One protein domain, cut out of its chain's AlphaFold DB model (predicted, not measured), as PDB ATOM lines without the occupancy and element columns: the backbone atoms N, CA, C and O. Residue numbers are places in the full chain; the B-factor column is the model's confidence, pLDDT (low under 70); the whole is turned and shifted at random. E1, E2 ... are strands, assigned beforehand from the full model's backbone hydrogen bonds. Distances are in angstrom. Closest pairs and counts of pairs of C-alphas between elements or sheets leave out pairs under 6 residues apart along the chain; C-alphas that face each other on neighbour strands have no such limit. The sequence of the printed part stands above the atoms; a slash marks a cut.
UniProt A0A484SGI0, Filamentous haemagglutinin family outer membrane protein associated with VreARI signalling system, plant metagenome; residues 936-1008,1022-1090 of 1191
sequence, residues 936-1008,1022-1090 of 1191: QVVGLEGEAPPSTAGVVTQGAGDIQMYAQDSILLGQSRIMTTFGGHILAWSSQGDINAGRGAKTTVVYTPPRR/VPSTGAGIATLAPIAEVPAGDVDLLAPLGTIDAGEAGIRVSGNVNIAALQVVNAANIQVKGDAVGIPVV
ATOM      1  N   GLN A 936      -0.341 -15.875  33.371       97.62
ATOM      2  CA  GLN A 936      -1.353 -16.771  33.921       97.62
ATOM      3  C   GLN A 936      -1.907 -17.660  32.810       97.62
ATOM      4  O   GLN A 936      -2.496 -17.172  31.846       97.62
ATOM      5  N   VAL A 937      -1.741 -18.972  32.953       95.38
ATOM      6  CA  VAL A 937      -2.302 -19.984  32.053       95.38
ATOM      7  C   VAL A 937      -3.375 -20.757  32.811       95.38
ATOM      8  O   VAL A 937      -3.071 -21.418  33.799       95.38
ATOM      9  N   VAL A 938      -4.628 -20.651  32.364       90.44
ATOM     10  CA  VAL A 938      -5.816 -21.278  32.990       90.44
ATOM     11  C   VAL A 938      -6.314 -22.491  32.185       90.44
ATOM     12  O   VAL A 938      -7.142 -23.277  32.655       90.44
ATOM     13  N   GLY A 939      -5.814 -22.663  30.960       85.38
ATOM     14  CA  GLY A 939      -6.106 -23.811  30.112       85.38
ATOM     15  C   GLY A 939      -5.186 -23.907  28.901       85.38
ATOM     16  O   GLY A 939      -4.526 -22.941  28.521       85.38
ATOM     17  N   LEU A 940      -5.181 -25.087  28.279       82.25
ATOM     18  CA  LEU A 940      -4.469 -25.381  27.032       82.25
ATOM     19  C   LEU A 940      -5.461 -25.632  25.885       82.25
ATOM     20  O   LEU A 940      -6.666 -25.786  26.103       82.25
ATOM     21  N   GLU A 941      -4.958 -25.640  24.652       68.44
ATOM     22  CA  GLU A 941      -5.723 -26.041  23.467       68.44
ATOM     23  C   GLU A 941      -5.709 -27.573  23.310       68.44
ATOM     24  O   GLU A 941      -4.665 -28.199  23.479       68.44
ATOM     25  N   GLY A 942      -6.848 -28.182  22.959       69.56
ATOM     26  CA  GLY A 942      -6.945 -29.609  22.630       69.56
ATOM     27  C   GLY A 942      -8.162 -30.298  23.243       69.56
ATOM     28  O   GLY A 942      -9.153 -30.519  22.547       69.56
ATOM     29  N   GLU A 943      -8.068 -30.657  24.524       64.81
ATOM     30  CA  GLU A 943      -9.073 -31.457  25.230       64.81
ATOM     31  C   GLU A 943     -10.131 -30.590  25.923       64.81
ATOM     32  O   GLU A 943      -9.810 -29.667  26.675       64.81
ATOM     33  N   ALA A 944     -11.406 -30.920  25.689       68.81
ATOM     34  CA  ALA A 944     -12.523 -30.196  26.275       68.81
ATOM     35  C   ALA A 944     -12.509 -30.344  27.809       68.81
ATOM     36  O   ALA A 944     -12.610 -31.464  28.313       68.81
ATOM     37  N   PRO A 945     -12.430 -29.241  28.571       70.88
ATOM     38  CA  PRO A 945     -12.240 -29.339  30.008       70.88
ATOM     39  C   PRO A 945     -13.516 -29.803  30.734       70.88
ATOM     40  O   PRO A 945     -14.622 -29.387  30.358       70.88
ATOM     41  N   PRO A 946     -13.392 -30.603  31.812       79.69
ATOM     42  CA  PRO A 946     -14.527 -31.041  32.622       79.69
ATOM     43  C   PRO A 946     -15.200 -29.868  33.357       79.69
ATOM     44  O   PRO A 946     -14.770 -28.715  33.298       79.69
ATOM     45  N   SER A 947     -16.294 -30.145  34.071       75.69
ATOM     46  CA  SER A 947     -17.052 -29.130  34.824       75.69
ATOM     47  C   SER A 947     -16.312 -28.566  36.045       75.69
ATOM     48  O   SER A 947     -16.746 -27.558  36.600       75.69
ATOM     49  N   THR A 948     -15.216 -29.204  36.462       79.75
ATOM     50  CA  THR A 948     -14.350 -28.776  37.571       79.75
ATOM     51  C   THR A 948     -13.323 -27.723  37.164       79.75
ATOM     52  O   THR A 948     -12.730 -27.100  38.037       79.75
ATOM     53  N   ALA A 949     -13.117 -27.518  35.864       86.19
ATOM     54  CA  ALA A 949     -12.015 -26.724  35.349       86.19
ATOM     55  C   ALA A 949     -12.280 -25.212  35.330       86.19
ATOM     56  O   ALA A 949     -13.398 -24.760  35.053       86.19
ATOM     57  N   GLY A 950     -11.197 -24.446  35.483       90.94
ATOM     58  CA  GLY A 950     -11.170 -22.991  35.327       90.94
ATOM     59  C   GLY A 950     -11.268 -22.217  36.638       90.94
ATOM     60  O   GLY A 950     -11.143 -22.783  37.721       90.94
ATOM     61  N   VAL A 951     -11.453 -20.903  36.530       95.62
ATOM     62  CA  VAL A 951     -11.618 -19.998  37.676       95.62
ATOM     63  C   VAL A 951     -13.097 -19.652  37.798       95.62
ATOM     64  O   VAL A 951     -13.640 -18.962  36.935       95.62
ATOM     65  N   VAL A 952     -13.777 -20.182  38.813       93.88
ATOM     66  CA  VAL A 952     -15.243 -20.117  38.898       93.88
ATOM     67  C   VAL A 952     -15.714 -19.726  40.292       93.88
ATOM     68  O   VAL A 952     -15.429 -20.431  41.256       93.88
ATOM     69  N   THR A 953     -16.516 -18.668  40.394       92.75
ATOM     70  CA  THR A 953     -17.285 -18.372  41.611       92.75
ATOM     71  C   THR A 953     -18.737 -18.813  41.435       92.75
ATOM     72  O   THR A 953     -19.413 -18.552  40.427       92.75
ATOM     73  N   GLN A 954     -19.219 -19.564  42.415       83.62
ATOM     74  CA  GLN A 954     -20.598 -20.001  42.542       83.62
ATOM     75  C   GLN A 954     -21.164 -19.481  43.856       83.62
ATOM     76  O   GLN A 954     -20.514 -19.533  44.895       83.62
ATOM     77  N   GLY A 955     -22.356 -18.891  43.788       71.19
ATOM     78  CA  GLY A 955     -22.771 -17.880  44.762       71.19
ATOM     79  C   GLY A 955     -22.170 -16.504  44.444       71.19
ATOM     80  O   GLY A 955     -21.500 -16.332  43.428       71.19
ATOM     81  N   ALA A 956     -22.447 -15.513  45.293       77.25
ATOM     82  CA  ALA A 956     -21.921 -14.159  45.124       77.25
ATOM     83  C   ALA A 956     -20.414 -14.116  45.443       77.25
ATOM     84  O   ALA A 956     -19.998 -14.524  46.530       77.25
ATOM     85  N   GLY A 957     -19.597 -13.620  44.512       90.44
ATOM     86  CA  GLY A 957     -18.153 -13.460  44.699       90.44
ATOM     87  C   GLY A 957     -17.449 -12.989  43.428       90.44
ATOM     88  O   GLY A 957     -17.768 -13.451  42.330       90.44
ATOM     89  N   ASP A 958     -16.483 -12.089  43.588       94.88
ATOM     90  CA  ASP A 958     -15.744 -11.479  42.480       94.88
ATOM     91  C   ASP A 958     -14.561 -12.344  42.036       94.88
ATOM     92  O   ASP A 958     -13.989 -13.091  42.830       94.88
ATOM     93  N   ILE A 959     -14.138 -12.193  40.781       97.88
ATOM     94  CA  ILE A 959     -12.868 -12.721  40.276       97.88
ATOM     95  C   ILE A 959     -11.968 -11.547  39.899       97.88
ATOM     96  O   ILE A 959     -12.322 -10.730  39.055       97.88
ATOM     97  N   GLN A 960     -10.791 -11.460  40.508       98.31
ATOM     98  CA  GLN A 960      -9.858 -10.351  40.322       98.31
ATOM     99  C   GLN A 960      -8.472 -10.888  39.969       98.31
ATOM    100  O   GLN A 960      -7.898 -11.696  40.696       98.31
ATOM    101  N   MET A 961      -7.929 -10.463  38.835       98.50
ATOM    102  CA  MET A 961      -6.720 -11.042  38.257       98.50
ATOM    103  C   MET A 961      -5.749  -9.942  37.841       98.50
ATOM    104  O   MET A 961      -6.138  -8.954  37.218       98.50
ATOM    105  N   TYR A 962      -4.476 -10.122  38.171       98.31
ATOM    106  CA  TYR A 962      -3.385  -9.263  37.728       98.31
ATOM    107  C   TYR A 962      -2.202 -10.109  37.264       98.31
ATOM    108  O   TYR A 962      -1.666 -10.888  38.052       98.31
ATOM    109  N   ALA A 963      -1.769  -9.908  36.023       98.19
ATOM    110  CA  ALA A 963      -0.558 -10.487  35.457       98.19
ATOM    111  C   ALA A 963       0.365  -9.385  34.918       98.19
ATOM    112  O   ALA A 963      -0.089  -8.354  34.405       98.19
ATOM    113  N   GLN A 964       1.672  -9.611  35.012       97.00
ATOM    114  CA  GLN A 964       2.643  -8.753  34.343       97.00
ATOM    115  C   GLN A 964       2.634  -9.001  32.836       97.00
ATOM    116  O   GLN A 964       2.534  -8.044  32.069       97.00
ATOM    117  N   ASP A 965       2.641 -10.272  32.435       97.06
ATOM    118  CA  ASP A 965       2.520 -10.704  31.043       97.06
ATOM    119  C   ASP A 965       1.052 -11.058  30.735       97.06
ATOM    120  O   ASP A 965       0.143 -10.355  31.169       97.06
ATOM    121  N   SER A 966       0.783 -12.126  29.982       97.62
ATOM    122  CA  SER A 966      -0.556 -12.450  29.470       97.62
ATOM    123  C   SER A 966      -1.437 -13.262  30.433       97.62
ATOM    124  O   SER A 966      -0.944 -14.056  31.234       97.62
ATOM    125  N   ILE A 967      -2.758 -13.138  30.273       97.62
ATOM    126  CA  ILE A 967      -3.783 -14.016  30.861       97.62
ATOM    127  C   ILE A 967      -4.382 -14.870  29.736       97.62
ATOM    128  O   ILE A 967      -5.020 -14.352  28.816       97.62
ATOM    129  N   LEU A 968      -4.166 -16.187  29.791       95.06
ATOM    130  CA  LEU A 968      -4.451 -17.125  28.703       95.06
ATOM    131  C   LEU A 968      -5.440 -18.218  29.141       95.06
ATOM    132  O   LEU A 968      -5.129 -19.026  30.019       95.06
ATOM    133  N   LEU A 969      -6.619 -18.282  28.504       91.06
ATOM    134  CA  LEU A 969      -7.669 -19.256  28.856       91.06
ATOM    135  C   LEU A 969      -7.602 -20.599  28.130       91.06
ATOM    136  O   LEU A 969      -8.082 -21.595  28.673       91.06
ATOM    137  N   GLY A 970      -7.086 -20.651  26.901       87.75
ATOM    138  CA  GLY A 970      -7.145 -21.867  26.079       87.75
ATOM    139  C   GLY A 970      -8.591 -22.340  25.863       87.75
ATOM    140  O   GLY A 970      -9.410 -21.604  25.321       87.75
ATOM    141  N   GLN A 971      -8.937 -23.560  26.283       85.62
ATOM    142  CA  GLN A 971     -10.325 -24.060  26.264       85.62
ATOM    143  C   GLN A 971     -11.079 -23.903  27.603       85.62
ATOM    144  O   GLN A 971     -12.220 -24.355  27.717       85.62
ATOM    145  N   SER A 972     -10.459 -23.272  28.606       89.94
ATOM    146  CA  SER A 972     -10.980 -23.129  29.972       89.94
ATOM    147  C   SER A 972     -11.972 -21.962  30.122       89.94
ATOM    148  O   SER A 972     -12.528 -21.456  29.143       89.94
ATOM    149  N   ARG A 973     -12.259 -21.566  31.367       91.56
ATOM    150  CA  ARG A 973     -13.256 -20.539  31.698       91.56
ATOM    151  C   ARG A 973     -12.846 -19.671  32.887       91.56
ATOM    152  O   ARG A 973     -12.198 -20.159  33.813       91.56
ATOM    153  N   ILE A 974     -13.287 -18.416  32.859       94.50
ATOM    154  CA  ILE A 974     -13.348 -17.508  34.011       94.50
ATOM    155  C   ILE A 974     -14.807 -17.094  34.142       94.50
ATOM    156  O   ILE A 974     -15.339 -16.462  33.229       94.50
ATOM    157  N   MET A 975     -15.482 -17.491  35.219       92.94
ATOM    158  CA  MET A 975     -16.933 -17.337  35.278       92.94
ATOM    159  C   MET A 975     -17.477 -17.053  36.676       92.94
ATOM    160  O   MET A 975     -17.157 -17.774  37.616       92.94
ATOM    161  N   THR A 976     -18.390 -16.087  36.775       92.31
ATOM    162  CA  THR A 976     -19.243 -15.887  37.955       92.31
ATOM    163  C   THR A 976     -20.666 -16.347  37.627       92.31
ATOM    164  O   THR A 976     -21.235 -15.976  36.597       92.31
ATOM    165  N   THR A 977     -21.225 -17.255  38.432       87.00
ATOM    166  CA  THR A 977     -22.495 -17.940  38.086       87.00
ATOM    167  C   THR A 977     -23.745 -17.337  38.728       87.00
ATOM    168  O   THR A 977     -24.839 -17.536  38.203       87.00
ATOM    169  N   PHE A 978     -23.603 -16.600  39.832       81.00
ATOM    170  CA  PHE A 978     -24.702 -15.969  40.575       81.00
ATOM    171  C   PHE A 978     -24.332 -14.524  40.956       81.00
ATOM    172  O   PHE A 978     -24.312 -14.165  42.133       81.00
ATOM    173  N   GLY A 979     -24.042 -13.696  39.949       78.19
ATOM    174  CA  GLY A 979     -23.557 -12.326  40.150       78.19
ATOM    175  C   GLY A 979     -22.068 -12.281  40.506       78.19
ATOM    176  O   GLY A 979     -21.387 -13.303  40.456       78.19
ATOM    177  N   GLY A 980     -21.557 -11.098  40.846       88.50
ATOM    178  CA  GLY A 980     -20.127 -10.858  41.082       88.50
ATOM    179  C   GLY A 980     -19.386 -10.383  39.829       88.50
ATOM    180  O   GLY A 980     -19.741 -10.738  38.699       88.50
ATOM    181  N   HIS A 981     -18.371  -9.555  40.046       93.00
ATOM    182  CA  HIS A 981     -17.615  -8.852  39.015       93.00
ATOM    183  C   HIS A 981     -16.377  -9.635  38.573       93.00
ATOM    184  O   HIS A 981     -15.792 -10.386  39.355       93.00
ATOM    185  N   ILE A 982     -15.937  -9.423  37.332       97.12
ATOM    186  CA  ILE A 982     -14.635  -9.904  36.852       97.12
ATOM    187  C   ILE A 982     -13.747  -8.705  36.532       97.12
ATOM    188  O   ILE A 982     -14.087  -7.889  35.683       97.12
ATOM    189  N   LEU A 983     -12.583  -8.632  37.168       97.81
ATOM    190  CA  LEU A 983     -11.517  -7.685  36.857       97.81
ATOM    191  C   LEU A 983     -10.288  -8.463  36.392       97.81
ATOM    192  O   LEU A 983      -9.798  -9.322  37.121       97.81
ATOM    193  N   ALA A 984      -9.749  -8.134  35.222       98.00
ATOM    194  CA  ALA A 984      -8.494  -8.702  34.742       98.00
ATOM    195  C   ALA A 984      -7.570  -7.610  34.199       98.00
ATOM    196  O   ALA A 984      -7.934  -6.877  33.280       98.00
ATOM    197  N   TRP A 985      -6.362  -7.528  34.755       98.12
ATOM    198  CA  TRP A 985      -5.314  -6.606  34.329       98.12
ATOM    199  C   TRP A 985      -4.085  -7.367  33.828       98.12
ATOM    200  O   TRP A 985      -3.503  -8.159  34.565       98.12
ATOM    201  N   SER A 986      -3.646  -7.073  32.606       97.94
ATOM    202  CA  SER A 986      -2.378  -7.528  32.032       97.94
ATOM    203  C   SER A 986      -1.505  -6.316  31.706       97.94
ATOM    204  O   SER A 986      -1.894  -5.465  30.909       97.94
ATOM    205  N   SER A 987      -0.341  -6.180  32.346       96.31
ATOM    206  CA  SER A 987       0.455  -4.944  32.230       96.31
ATOM    207  C   SER A 987       1.188  -4.811  30.894       96.31
ATOM    208  O   SER A 987       1.211  -3.719  30.321       96.31
ATOM    209  N   GLN A 988       1.802  -5.898  30.425       95.81
ATOM    210  CA  GLN A 988       2.645  -5.947  29.225       95.81
ATOM    211  C   GLN A 988       2.128  -6.918  28.157       95.81
ATOM    212  O   GLN A 988       2.565  -6.835  27.012       95.81
ATOM    213  N   GLY A 989       1.239  -7.841  28.529       95.94
ATOM    214  CA  GLY A 989       0.775  -8.923  27.668       95.94
ATOM    215  C   GLY A 989      -0.683  -8.796  27.237       95.94
ATOM    216  O   GLY A 989      -1.306  -7.737  27.307       95.94
ATOM    217  N   ASP A 990      -1.213  -9.925  26.778       96.62
ATOM    218  CA  ASP A 990      -2.553 -10.040  26.207       96.62
ATOM    219  C   ASP A 990      -3.547 -10.655  27.198       96.62
ATOM    220  O   ASP A 990      -3.180 -11.448  28.066       96.62
ATOM    221  N   ILE A 991      -4.837 -10.374  27.009       97.00
ATOM    222  CA  ILE A 991      -5.929 -11.122  27.647       97.00
ATOM    223  C   ILE A 991      -6.662 -11.897  26.554       97.00
ATOM    224  O   ILE A 991      -7.261 -11.305  25.656       97.00
ATOM    225  N   ASN A 992      -6.632 -13.227  26.632       94.00
ATOM    226  CA  ASN A 992      -7.279 -14.105  25.660       94.00
ATOM    227  C   ASN A 992      -8.416 -14.893  26.318       94.00
ATOM    228  O   ASN A 992      -8.176 -15.641  27.265       94.00
ATOM    229  N   ALA A 993      -9.635 -14.770  25.786       90.38
ATOM    230  CA  ALA A 993     -10.817 -15.470  26.292       90.38
ATOM    231  C   ALA A 993     -10.966 -16.913  25.763       90.38
ATOM    232  O   ALA A 993     -11.866 -17.631  26.182       90.38
ATOM    233  N   GLY A 994     -10.074 -17.382  24.891       87.44
ATOM    234  CA  GLY A 994      -9.983 -18.789  24.514       87.44
ATOM    235  C   GLY A 994     -10.892 -19.249  23.366       87.44
ATOM    236  O   GLY A 994     -11.583 -18.473  22.703       87.44
ATOM    237  N   ARG A 995     -10.871 -20.562  23.109       84.50
ATOM    238  CA  ARG A 995     -11.585 -21.244  22.004       84.50
ATOM    239  C   ARG A 995     -12.429 -22.444  22.456       84.50
ATOM    240  O   ARG A 995     -12.752 -23.323  21.663       84.50
ATOM    241  N   GLY A 996     -12.745 -22.538  23.746       74.75
ATOM    242  CA  GLY A 996     -13.561 -23.637  24.273       74.75
ATOM    243  C   GLY A 996     -15.029 -23.585  23.817       74.75
ATOM    244  O   GLY A 996     -15.550 -22.538  23.429       74.75
ATOM    245  N   ALA A 997     -15.726 -24.723  23.899       75.19
ATOM    246  CA  ALA A 997     -17.127 -24.834  23.497       75.19
ATOM    247  C   ALA A 997     -18.073 -24.031  24.413       75.19
ATOM    248  O   ALA A 997     -17.983 -24.075  25.641       75.19
ATOM    249  N   LYS A 998     -19.069 -23.361  23.818       71.44
ATOM    250  CA  LYS A 998     -20.104 -22.598  24.547       71.44
ATOM    251  C   LYS A 998     -21.129 -23.480  25.287       71.44
ATOM    252  O   LYS A 998     -21.936 -22.958  26.047       71.44
ATOM    253  N   THR A 999     -21.103 -24.800  25.092       66.44
ATOM    254  CA  THR A 999     -22.085 -25.759  25.637       66.44
ATOM    255  C   THR A 999     -21.606 -26.537  26.866       66.44
ATOM    256  O   THR A 999     -22.394 -27.287  27.438       66.44
ATOM    257  N   THR A1000     -20.353 -26.380  27.308       59.59
ATOM    258  CA  THR A1000     -19.815 -27.147  28.445       59.59
ATOM    259  C   THR A1000     -20.530 -26.785  29.744       59.59
ATOM    260  O   THR A1000     -20.475 -25.636  30.175       59.59
ATOM    261  N   VAL A1001     -21.194 -27.751  30.380       64.75
ATOM    262  CA  VAL A1001     -22.030 -27.510  31.565       64.75
ATOM    263  C   VAL A1001     -21.175 -27.391  32.829       64.75
ATOM    264  O   VAL A1001     -20.336 -28.244  33.116       64.75
ATOM    265  N   VAL A1002     -21.411 -26.336  33.604       59.62
ATOM    266  CA  VAL A1002     -20.945 -26.157  34.980       59.62
ATOM    267  C   VAL A1002     -22.072 -26.605  35.900       59.62
ATOM    268  O   VAL A1002     -23.172 -26.051  35.875       59.62
ATOM    269  N   TYR A1003     -21.801 -27.626  36.710       63.75
ATOM    270  CA  TYR A1003     -22.751 -28.083  37.713       63.75
ATOM    271  C   TYR A1003     -22.548 -27.289  39.005       63.75
ATOM    272  O   TYR A1003     -21.492 -27.389  39.642       63.75
ATOM    273  N   THR A1004     -23.554 -26.499  39.377       59.06
ATOM    274  CA  THR A1004     -23.648 -25.881  40.703       59.06
ATOM    275  C   THR A1004     -24.275 -26.904  41.654       59.06
ATOM    276  O   THR A1004     -25.394 -27.350  41.387       59.06
ATOM    277  N   PRO A1005     -23.589 -27.320  42.732       58.56
ATOM    278  CA  PRO A1005     -24.162 -28.228  43.710       58.56
ATOM    279  C   PRO A1005     -25.406 -27.578  44.335       58.56
ATOM    280  O   PRO A1005     -25.345 -26.411  44.726       58.56
ATOM    281  N   PRO A1006     -26.541 -28.286  44.452       59.00
ATOM    282  CA  PRO A1006     -27.709 -27.721  45.107       59.00
ATOM    283  C   PRO A1006     -27.403 -27.482  46.590       59.00
ATOM    284  O   PRO A1006     -27.044 -28.410  47.320       59.00
ATOM    285  N   ARG A1007     -27.564 -26.235  47.047       60.31
ATOM    286  CA  ARG A1007     -27.433 -25.884  48.466       60.31
ATOM    287  C   ARG A1007     -28.601 -26.490  49.238       60.31
ATOM    288  O   ARG A1007     -29.754 -26.234  48.897       60.31
ATOM    289  N   ARG A1008     -28.315 -27.269  50.280       60.81
ATOM    290  CA  ARG A1008     -29.329 -27.741  51.234       60.81
ATOM    291  C   ARG A1008     -29.493 -26.688  52.318       60.81
ATOM    292  O   ARG A1008     -28.534 -26.390  53.021       60.81
ATOM    293  N   VAL A1022     -29.652 -23.477  38.427       57.62
ATOM    294  CA  VAL A1022     -29.682 -23.191  36.988       57.62
ATOM    295  C   VAL A1022     -28.342 -23.645  36.400       57.62
ATOM    296  O   VAL A1022     -27.312 -23.064  36.753       57.62
ATOM    297  N   PRO A1023     -28.301 -24.688  35.547       60.12
ATOM    298  CA  PRO A1023     -27.060 -25.115  34.914       60.12
ATOM    299  C   PRO A1023     -26.480 -23.963  34.092       60.12
ATOM    300  O   PRO A1023     -27.132 -23.451  33.182       60.12
ATOM    301  N   SER A1024     -25.256 -23.555  34.411       70.62
ATOM    302  CA  SER A1024     -24.524 -22.548  33.641       70.62
ATOM    303  C   SER A1024     -23.675 -23.246  32.582       70.62
ATOM    304  O   SER A1024     -23.149 -24.328  32.836       70.62
ATOM    305  N   THR A1025     -23.542 -22.679  31.382       71.88
ATOM    306  CA  THR A1025     -22.783 -23.312  30.289       71.88
ATOM    307  C   THR A1025     -21.729 -22.393  29.675       71.88
ATOM    308  O   THR A1025     -21.884 -21.169  29.619       71.88
ATOM    309  N   GLY A1026     -20.660 -23.006  29.169       72.56
ATOM    310  CA  GLY A1026     -19.720 -22.435  28.211       72.56
ATOM    311  C   GLY A1026     -18.341 -22.083  28.757       72.56
ATOM    312  O   GLY A1026     -18.184 -21.715  29.918       72.56
ATOM    313  N   ALA A1027     -17.348 -22.192  27.876       84.69
ATOM    314  CA  ALA A1027     -16.007 -21.651  28.060       84.69
ATOM    315  C   ALA A1027     -15.983 -20.112  27.941       84.69
ATOM    316  O   ALA A1027     -17.011 -19.480  27.660       84.69
ATOM    317  N   GLY A1028     -14.803 -19.523  28.134       90.00
ATOM    318  CA  GLY A1028     -14.579 -18.084  27.986       90.00
ATOM    319  C   GLY A1028     -14.741 -17.289  29.274       90.00
ATOM    320  O   GLY A1028     -14.753 -17.857  30.368       90.00
ATOM    321  N   ILE A1029     -14.832 -15.966  29.133       94.00
ATOM    322  CA  ILE A1029     -15.011 -15.035  30.256       94.00
ATOM    323  C   ILE A1029     -16.498 -14.704  30.366       94.00
ATOM    324  O   ILE A1029     -17.098 -14.258  29.384       94.00
ATOM    325  N   ALA A1030     -17.111 -14.937  31.528       92.88
ATOM    326  CA  ALA A1030     -18.541 -14.699  31.683       92.88
ATOM    327  C   ALA A1030     -18.995 -14.271  33.083       92.88
ATOM    328  O   ALA A1030     -18.703 -14.952  34.059       92.88
ATOM    329  N   THR A1031     -19.822 -13.229  33.168       91.38
ATOM    330  CA  THR A1031     -20.653 -12.950  34.351       91.38
ATOM    331  C   THR A1031     -22.095 -13.343  34.060       91.38
ATOM    332  O   THR A1031     -22.669 -12.972  33.033       91.38
ATOM    333  N   LEU A1032     -22.698 -14.139  34.942       86.56
ATOM    334  CA  LEU A1032     -24.046 -14.672  34.758       86.56
ATOM    335  C   LEU A1032     -24.975 -14.201  35.880       86.56
ATOM    336  O   LEU A1032     -24.627 -14.225  37.058       86.56
ATOM    337  N   ALA A1033     -26.182 -13.801  35.486       81.19
ATOM    338  CA  ALA A1033     -27.307 -13.502  36.367       81.19
ATOM    339  C   ALA A1033     -28.491 -14.371  35.900       81.19
ATOM    340  O   ALA A1033     -29.235 -13.964  35.000       81.19
ATOM    341  N   PRO A1034     -28.584 -15.632  36.370       74.56
ATOM    342  CA  PRO A1034     -29.510 -16.622  35.816       74.56
ATOM    343  C   PRO A1034     -30.974 -16.391  36.217       74.56
ATOM    344  O   PRO A1034     -31.868 -16.903  35.545       74.56
ATOM    345  N   ILE A1035     -31.216 -15.633  37.289       72.88
ATOM    346  CA  ILE A1035     -32.538 -15.245  37.795       72.88
ATOM    347  C   ILE A1035     -32.558 -13.733  38.059       72.88
ATOM    348  O   ILE A1035     -31.496 -13.135  38.231       72.88
ATOM    349  N   ALA A1036     -33.742 -13.116  38.067       65.75
ATOM    350  CA  ALA A1036     -33.888 -11.659  38.162       65.75
ATOM    351  C   ALA A1036     -33.438 -11.092  39.520       65.75
ATOM    352  O   ALA A1036     -33.018  -9.944  39.599       65.75
ATOM    353  N   GLU A1037     -33.499 -11.902  40.576       68.19
ATOM    354  CA  GLU A1037     -33.117 -11.538  41.941       68.19
ATOM    355  C   GLU A1037     -31.594 -11.463  42.146       68.19
ATOM    356  O   GLU A1037     -31.135 -10.952  43.165       68.19
ATOM    357  N   VAL A1038     -30.801 -11.987  41.206       74.38
ATOM    358  CA  VAL A1038     -29.335 -11.953  41.268       74.38
ATOM    359  C   VAL A1038     -28.829 -10.672  40.599       74.38
ATOM    360  O   VAL A1038     -29.098 -10.481  39.410       74.38
ATOM    361  N   PRO A1039     -28.054  -9.823  41.302       76.56
ATOM    362  CA  PRO A1039     -27.470  -8.626  40.707       76.56
ATOM    363  C   PRO A1039     -26.603  -8.947  39.486       76.56
ATOM    364  O   PRO A1039     -25.842  -9.919  39.467       76.56
ATOM    365  N   ALA A1040     -26.709  -8.102  38.462       82.88
ATOM    366  CA  ALA A1040     -25.857  -8.174  37.285       82.88
ATOM    367  C   ALA A1040     -24.387  -7.896  37.656       82.88
ATOM    368  O   ALA A1040     -24.104  -7.038  38.488       82.88
ATOM    369  N   GLY A1041     -23.455  -8.630  37.043       88.00
ATOM    370  CA  GLY A1041     -22.019  -8.514  37.303       88.00
ATOM    371  C   GLY A1041     -21.287  -7.812  36.163       88.00
ATOM    372  O   GLY A1041     -21.460  -8.179  34.996       88.00
ATOM    373  N   ASP A1042     -20.447  -6.837  36.503       91.25
ATOM    374  CA  ASP A1042     -19.607  -6.111  35.537       91.25
ATOM    375  C   ASP A1042     -18.331  -6.877  35.161       91.25
ATOM    376  O   ASP A1042     -17.826  -7.700  35.929       91.25
ATOM    377  N   VAL A1043     -17.773  -6.544  33.996       95.38
ATOM    378  CA  VAL A1043     -16.480  -7.044  33.519       95.38
ATOM    379  C   VAL A1043     -15.551  -5.880  33.155       95.38
ATOM    380  O   VAL A1043     -15.835  -5.108  32.242       95.38
ATOM    381  N   ASP A1044     -14.411  -5.783  33.836       97.12
ATOM    382  CA  ASP A1044     -13.338  -4.817  33.585       97.12
ATOM    383  C   ASP A1044     -12.098  -5.557  33.034       97.12
ATOM    384  O   ASP A1044     -11.430  -6.291  33.766       97.12
ATOM    385  N   LEU A1045     -11.776  -5.381  31.745       97.56
ATOM    386  CA  LEU A1045     -10.607  -6.000  31.096       97.56
ATOM    387  C   LEU A1045      -9.610  -4.934  30.640       97.56
ATOM    388  O   LEU A1045      -9.925  -4.074  29.815       97.56
ATOM    389  N   LEU A1046      -8.392  -5.005  31.169       97.75
ATOM    390  CA  LEU A1046      -7.406  -3.933  31.089       97.75
ATOM    391  C   LEU A1046      -6.072  -4.503  30.586       97.75
ATOM    392  O   LEU A1046      -5.422  -5.273  31.289       97.75
ATOM    393  N   ALA A1047      -5.654  -4.124  29.377       97.06
ATOM    394  CA  ALA A1047      -4.384  -4.544  28.773       97.06
ATOM    395  C   ALA A1047      -3.638  -3.343  28.157       97.06
ATOM    396  O   ALA A1047      -3.601  -3.200  26.931       97.06
ATOM    397  N   PRO A1048      -3.050  -2.440  28.974       95.75
ATOM    398  CA  PRO A1048      -2.529  -1.151  28.509       95.75
ATOM    399  C   PRO A1048      -1.508  -1.217  27.367       95.75
ATOM    400  O   PRO A1048      -1.370  -0.245  26.628       95.75
ATOM    401  N   LEU A1049      -0.757  -2.317  27.257       95.44
ATOM    402  CA  LEU A1049       0.278  -2.520  26.235       95.44
ATOM    403  C   LEU A1049       0.010  -3.714  25.310       95.44
ATOM    404  O   LEU A1049       0.825  -3.974  24.428       95.44
ATOM    405  N   GLY A1050      -1.109  -4.419  25.482       95.12
ATOM    406  CA  GLY A1050      -1.398  -5.635  24.730       95.12
ATOM    407  C   GLY A1050      -2.802  -5.682  24.151       95.12
ATOM    408  O   GLY A1050      -3.506  -4.674  24.040       95.12
ATOM    409  N   THR A1051      -3.186  -6.879  23.732       95.88
ATOM    410  CA  THR A1051      -4.412  -7.150  22.987       95.88
ATOM    411  C   THR A1051      -5.432  -7.865  23.861       95.88
ATOM    412  O   THR A1051      -5.105  -8.812  24.574       95.88
ATOM    413  N   ILE A1052      -6.696  -7.457  23.759       96.62
ATOM    414  CA  ILE A1052      -7.823  -8.209  24.317       96.62
ATOM    415  C   ILE A1052      -8.501  -8.963  23.174       96.62
ATOM    416  O   ILE A1052      -9.094  -8.353  22.285       96.62
ATOM    417  N   ASP A1053      -8.405 -10.290  23.192       95.19
ATOM    418  CA  ASP A1053      -9.007 -11.175  22.195       95.19
ATOM    419  C   ASP A1053     -10.163 -11.971  22.812       95.19
ATOM    420  O   ASP A1053      -9.961 -12.835  23.669       95.19
ATOM    421  N   ALA A1054     -11.385 -11.707  22.340       91.00
ATOM    422  CA  ALA A1054     -12.578 -12.427  22.780       91.00
ATOM    423  C   ALA A1054     -12.623 -13.895  22.302       91.00
ATOM    424  O   ALA A1054     -13.444 -14.671  22.797       91.00
ATOM    425  N   GLY A1055     -11.755 -14.289  21.364       88.62
ATOM    426  CA  GLY A1055     -11.632 -15.658  20.866       88.62
ATOM    427  C   GLY A1055     -12.941 -16.233  20.311       88.62
ATOM    428  O   GLY A1055     -13.881 -15.500  20.010       88.62
ATOM    429  N   GLU A1056     -13.020 -17.559  20.162       86.50
ATOM    430  CA  GLU A1056     -14.259 -18.249  19.747       86.50
ATOM    431  C   GLU A1056     -15.197 -18.515  20.934       86.50
ATOM    432  O   GLU A1056     -16.423 -18.554  20.770       86.50
ATOM    433  N   ALA A1057     -14.628 -18.666  22.136       84.94
ATOM    434  CA  ALA A1057     -15.389 -18.889  23.363       84.94
ATOM    435  C   ALA A1057     -16.264 -17.671  23.713       84.94
ATOM    436  O   ALA A1057     -17.410 -17.833  24.146       84.94
ATOM    437  N   GLY A1058     -15.770 -16.466  23.416       90.50
ATOM    438  CA  GLY A1058     -16.467 -15.201  23.608       90.50
ATOM    439  C   GLY A1058     -16.372 -14.648  25.029       90.50
ATOM    440  O   GLY A1058     -15.916 -15.310  25.965       90.50
ATOM    441  N   ILE A1059     -16.843 -13.409  25.170       93.31
ATOM    442  CA  ILE A1059     -16.972 -12.697  26.446       93.31
ATOM    443  C   ILE A1059     -18.456 -12.393  26.653       93.31
ATOM    444  O   ILE A1059     -19.090 -11.814  25.771       93.31
ATOM    445  N   ARG A1060     -19.031 -12.809  27.784       92.19
ATOM    446  CA  ARG A1060     -20.466 -12.664  28.086       92.19
ATOM    447  C   ARG A1060     -20.662 -11.891  29.380       92.19
ATOM    448  O   ARG A1060     -20.199 -12.327  30.423       92.19
ATOM    449  N   VAL A1061     -21.368 -10.773  29.331       91.12
ATOM    450  CA  VAL A1061     -21.473  -9.861  30.472       91.12
ATOM    451  C   VAL A1061     -22.935  -9.636  30.827       91.12
ATOM    452  O   VAL A1061     -23.729  -9.213  29.982       91.12
ATOM    453  N   SER A1062     -23.304  -9.956  32.069       87.75
ATOM    454  CA  SER A1062     -24.659  -9.735  32.583       87.75
ATOM    455  C   SER A1062     -24.919  -8.277  32.972       87.75
ATOM    456  O   SER A1062     -26.061  -7.845  32.840       87.75
ATOM    457  N   GLY A1063     -23.891  -7.547  33.418       86.94
ATOM    458  CA  GLY A1063     -23.911  -6.109  33.719       86.94
ATOM    459  C   GLY A1063     -23.184  -5.278  32.661       86.94
ATOM    460  O   GLY A1063     -23.381  -5.488  31.461       86.94
ATOM    461  N   ASN A1064     -22.337  -4.351  33.109       88.56
ATOM    462  CA  ASN A1064     -21.583  -3.440  32.246       88.56
ATOM    463  C   ASN A1064     -20.207  -4.008  31.890       88.56
ATOM    464  O   ASN A1064     -19.614  -4.769  32.656       88.56
ATOM    465  N   VAL A1065     -19.665  -3.604  30.743       92.31
ATOM    466  CA  VAL A1065     -18.294  -3.940  30.353       92.31
ATOM    467  C   VAL A1065     -17.457  -2.690  30.119       92.31
ATOM    468  O   VAL A1065     -17.875  -1.750  29.441       92.31
ATOM    469  N   ASN A1066     -16.239  -2.719  30.645       94.12
ATOM    470  CA  ASN A1066     -15.214  -1.714  30.426       94.12
ATOM    471  C   ASN A1066     -13.957  -2.400  29.875       94.12
ATOM    472  O   ASN A1066     -13.354  -3.243  30.540       94.12
ATOM    473  N   ILE A1067     -13.579  -2.058  28.643       95.19
ATOM    474  CA  ILE A1067     -12.415  -2.629  27.958       95.19
ATOM    475  C   ILE A1067     -11.422  -1.516  27.648       95.19
ATOM    476  O   ILE A1067     -11.760  -0.549  26.973       95.19
ATOM    477  N   ALA A1068     -10.182  -1.649  28.109       94.31
ATOM    478  CA  ALA A1068      -9.133  -0.675  27.827       94.31
ATOM    479  C   ALA A1068      -7.846  -1.399  27.416       94.31
ATOM    480  O   ALA A1068      -7.157  -1.970  28.263       94.31
ATOM    481  N   ALA A1069      -7.518  -1.378  26.122       94.31
ATOM    482  CA  ALA A1069      -6.353  -2.063  25.568       94.31
ATOM    483  C   ALA A1069      -5.774  -1.361  24.337       94.31
ATOM    484  O   ALA A1069      -6.440  -0.527  23.725       94.31
ATOM    485  N   LEU A1070      -4.555  -1.751  23.946       92.00
ATOM    486  CA  LEU A1070      -3.933  -1.277  22.706       92.00
ATOM    487  C   LEU A1070      -4.743  -1.713  21.477       92.00
ATOM    488  O   LEU A1070      -4.919  -0.944  20.533       92.00
ATOM    489  N   GLN A1071      -5.242  -2.950  21.496       92.25
ATOM    490  CA  GLN A1071      -6.081  -3.501  20.441       92.25
ATOM    491  C   GLN A1071      -7.138  -4.444  21.026       92.25
ATOM    492  O   GLN A1071      -6.864  -5.212  21.945       92.25
ATOM    493  N   VAL A1072      -8.345  -4.422  20.456       94.25
ATOM    494  CA  VAL A1072      -9.404  -5.396  20.756       94.25
ATOM    495  C   VAL A1072      -9.687  -6.213  19.498       94.25
ATOM    496  O   VAL A1072      -9.974  -5.655  18.436       94.25
ATOM    497  N   VAL A1073      -9.591  -7.536  19.606       93.50
ATOM    498  CA  VAL A1073      -9.773  -8.497  18.509       93.50
ATOM    499  C   VAL A1073     -11.010  -9.354  18.776       93.50
ATOM    500  O   VAL A1073     -11.401  -9.577  19.921       93.50
ATOM    501  N   ASN A1074     -11.667  -9.801  17.701       89.75
ATOM    502  CA  ASN A1074     -12.892 -10.603  17.764       89.75
ATOM    503  C   ASN A1074     -14.015  -9.942  18.585       89.75
ATOM    504  O   ASN A1074     -14.832 -10.629  19.188       89.75
ATOM    505  N   ALA A1075     -14.108  -8.605  18.555       89.19
ATOM    506  CA  ALA A1075     -15.108  -7.831  19.297       89.19
ATOM    507  C   ALA A1075     -16.566  -8.275  19.038       89.19
ATOM    508  O   ALA A1075     -17.416  -8.133  19.908       89.19
ATOM    509  N   ALA A1076     -16.850  -8.884  17.879       87.44
ATOM    510  CA  ALA A1076     -18.155  -9.475  17.561       87.44
ATOM    511  C   ALA A1076     -18.564 -10.639  18.493       87.44
ATOM    512  O   ALA A1076     -19.745 -10.970  18.578       87.44
ATOM    513  N   ASN A1077     -17.608 -11.258  19.194       89.25
ATOM    514  CA  ASN A1077     -17.845 -12.319  20.173       89.25
ATOM    515  C   ASN A1077     -18.010 -11.784  21.609       89.25
ATOM    516  O   ASN A1077     -18.064 -12.583  22.548       89.25
ATOM    517  N   ILE A1078     -18.110 -10.461  21.784       91.31
ATOM    518  CA  ILE A1078     -18.409  -9.806  23.060       91.31
ATOM    519  C   ILE A1078     -19.909  -9.517  23.121       91.31
ATOM    520  O   ILE A1078     -20.460  -8.829  22.265       91.31
ATOM    521  N   GLN A1079     -20.577 -10.071  24.127       89.94
ATOM    522  CA  GLN A1079     -22.015  -9.941  24.350       89.94
ATOM    523  C   GLN A1079     -22.244  -9.273  25.699       89.94
ATOM    524  O   GLN A1079     -21.833  -9.806  26.727       89.94
ATOM    525  N   VAL A1080     -22.911  -8.124  25.689       89.50
ATOM    526  CA  VAL A1080     -23.119  -7.280  26.870       89.50
ATOM    527  C   VAL A1080     -24.611  -7.023  27.011       89.50
ATOM    528  O   VAL A1080     -25.276  -6.739  26.015       89.50
ATOM    529  N   LYS A1081     -25.142  -7.171  28.226       84.62
ATOM    530  CA  LYS A1081     -26.527  -6.792  28.538       84.62
ATOM    531  C   LYS A1081     -26.652  -5.353  29.045       84.62
ATOM    532  O   LYS A1081     -27.689  -4.748  28.807       84.62
ATOM    533  N   GLY A1082     -25.640  -4.848  29.755       82.19
ATOM    534  CA  GLY A1082     -25.555  -3.462  30.209       82.19
ATOM    535  C   GLY A1082     -24.744  -2.560  29.278       82.19
ATOM    536  O   GLY A1082     -24.635  -2.822  28.078       82.19
ATOM    537  N   ASP A1083     -24.164  -1.506  29.848       82.81
ATOM    538  CA  ASP A1083     -23.398  -0.506  29.108       82.81
ATOM    539  C   ASP A1083     -22.050  -1.076  28.652       82.81
ATOM    540  O   ASP A1083     -21.388  -1.822  29.378       82.81
ATOM    541  N   ALA A1084     -21.630  -0.722  27.437       87.44
ATOM    542  CA  ALA A1084     -20.384  -1.194  26.847       87.44
ATOM    543  C   ALA A1084     -19.465  -0.030  26.481       87.44
ATOM    544  O   ALA A1084     -19.774   0.761  25.589       87.44
ATOM    545  N   VAL A1085     -18.305   0.037  27.135       88.62
ATOM    546  CA  VAL A1085     -17.309   1.093  26.926       88.62
ATOM    547  C   VAL A1085     -15.982   0.486  26.463       88.62
ATOM    548  O   VAL A1085     -15.519  -0.523  26.998       88.62
ATOM    549  N   GLY A1086     -15.378   1.087  25.433       84.31
ATOM    550  CA  GLY A1086     -14.080   0.671  24.884       84.31
ATOM    551  C   GLY A1086     -14.110  -0.505  23.892       84.31
ATOM    552  O   GLY A1086     -13.059  -0.977  23.461       84.31
ATOM    553  N   ILE A1087     -15.297  -0.962  23.472       85.75
ATOM    554  CA  ILE A1087     -15.442  -1.917  22.361       85.75
ATOM    555  C   ILE A1087     -15.365  -1.157  21.024       85.75
ATOM    556  O   ILE A1087     -16.119  -0.199  20.834       85.75
ATOM    557  N   PRO A1088     -14.517  -1.570  20.059       77.88
ATOM    558  CA  PRO A1088     -14.485  -0.946  18.741       77.88
ATOM    559  C   PRO A1088     -15.851  -1.048  18.058       77.88
ATOM    560  O   PRO A1088     -16.388  -2.146  17.892       77.88
ATOM    561  N   VAL A1089     -16.396   0.085  17.611       61.62
ATOM    562  CA  VAL A1089     -17.627   0.104  16.817       61.62
ATOM    563  C   VAL A1089     -17.314  -0.530  15.465       61.62
ATOM    564  O   VAL A1089     -16.713   0.095  14.590       61.62
ATOM    565  N   VAL A1090     -17.702  -1.791  15.278       51.47
ATOM    566  CA  VAL A1090     -17.673  -2.407  13.953       51.47
ATOM    567  C   VAL A1090     -18.714  -1.668  13.125       51.47
ATOM    568  O   VAL A1090     -19.915  -1.828  13.344       51.47
TER     569      VAL A1090
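Overview. This is residues 936 to 1008 and 1022 to 1090 of the 1191 residues of the protein "Filamentous haemagglutinin family outer membrane protein associated with VreARI signalling system" of plant metagenome (UniProt A0A484SGI0). With little regular structure, the chain winds in stacked turns, a solenoid whose two sheets, E1 E3 E5 E7 E9 and E2 E4 E6 E8 in order, each parallel, lie face to face as a sandwich. Residues 936 to 937, 967 to 968, 991 to 992 and 1052 to 1053 of E6 add a short parallel row. The printed part has 142 residues, 48 in nine named strands, E1 to E9 along the chain: all strand, compact, radius of gyration of the C-alphas 14.0 A, spans 46 by 34 by 26 A.

Along the chain. E1, residues 950 to 953, begins at C-alpha (-11.170, -22.991, 35.327); E3 is 973 to 976, E5 1028 to 1031, E7 1059 to 1061, and E9, 1078 to 1080, ends at (-23.119, -7.280, 26.870). E2 is 959 to 963, E4 982 to 986, E6 1043 to 1053, 14.2 A, and E8 1065 to 1073, 15.3 A.

Arrangement. Parallel E1 and E3 have N 951 and O 973 within hydrogen-bond range, 2.9 A. E6 bends by 137 degrees at residue 1050. The facing parts of the sheets are 9.6 A centre to centre.

Size, cuts and confidence. C-alphas 1008 and 1022, across the cut, are 15.0 A apart. Link E5 to E6 is long. Twenty residues, among them 999 to 1008, have pLDDT under 70.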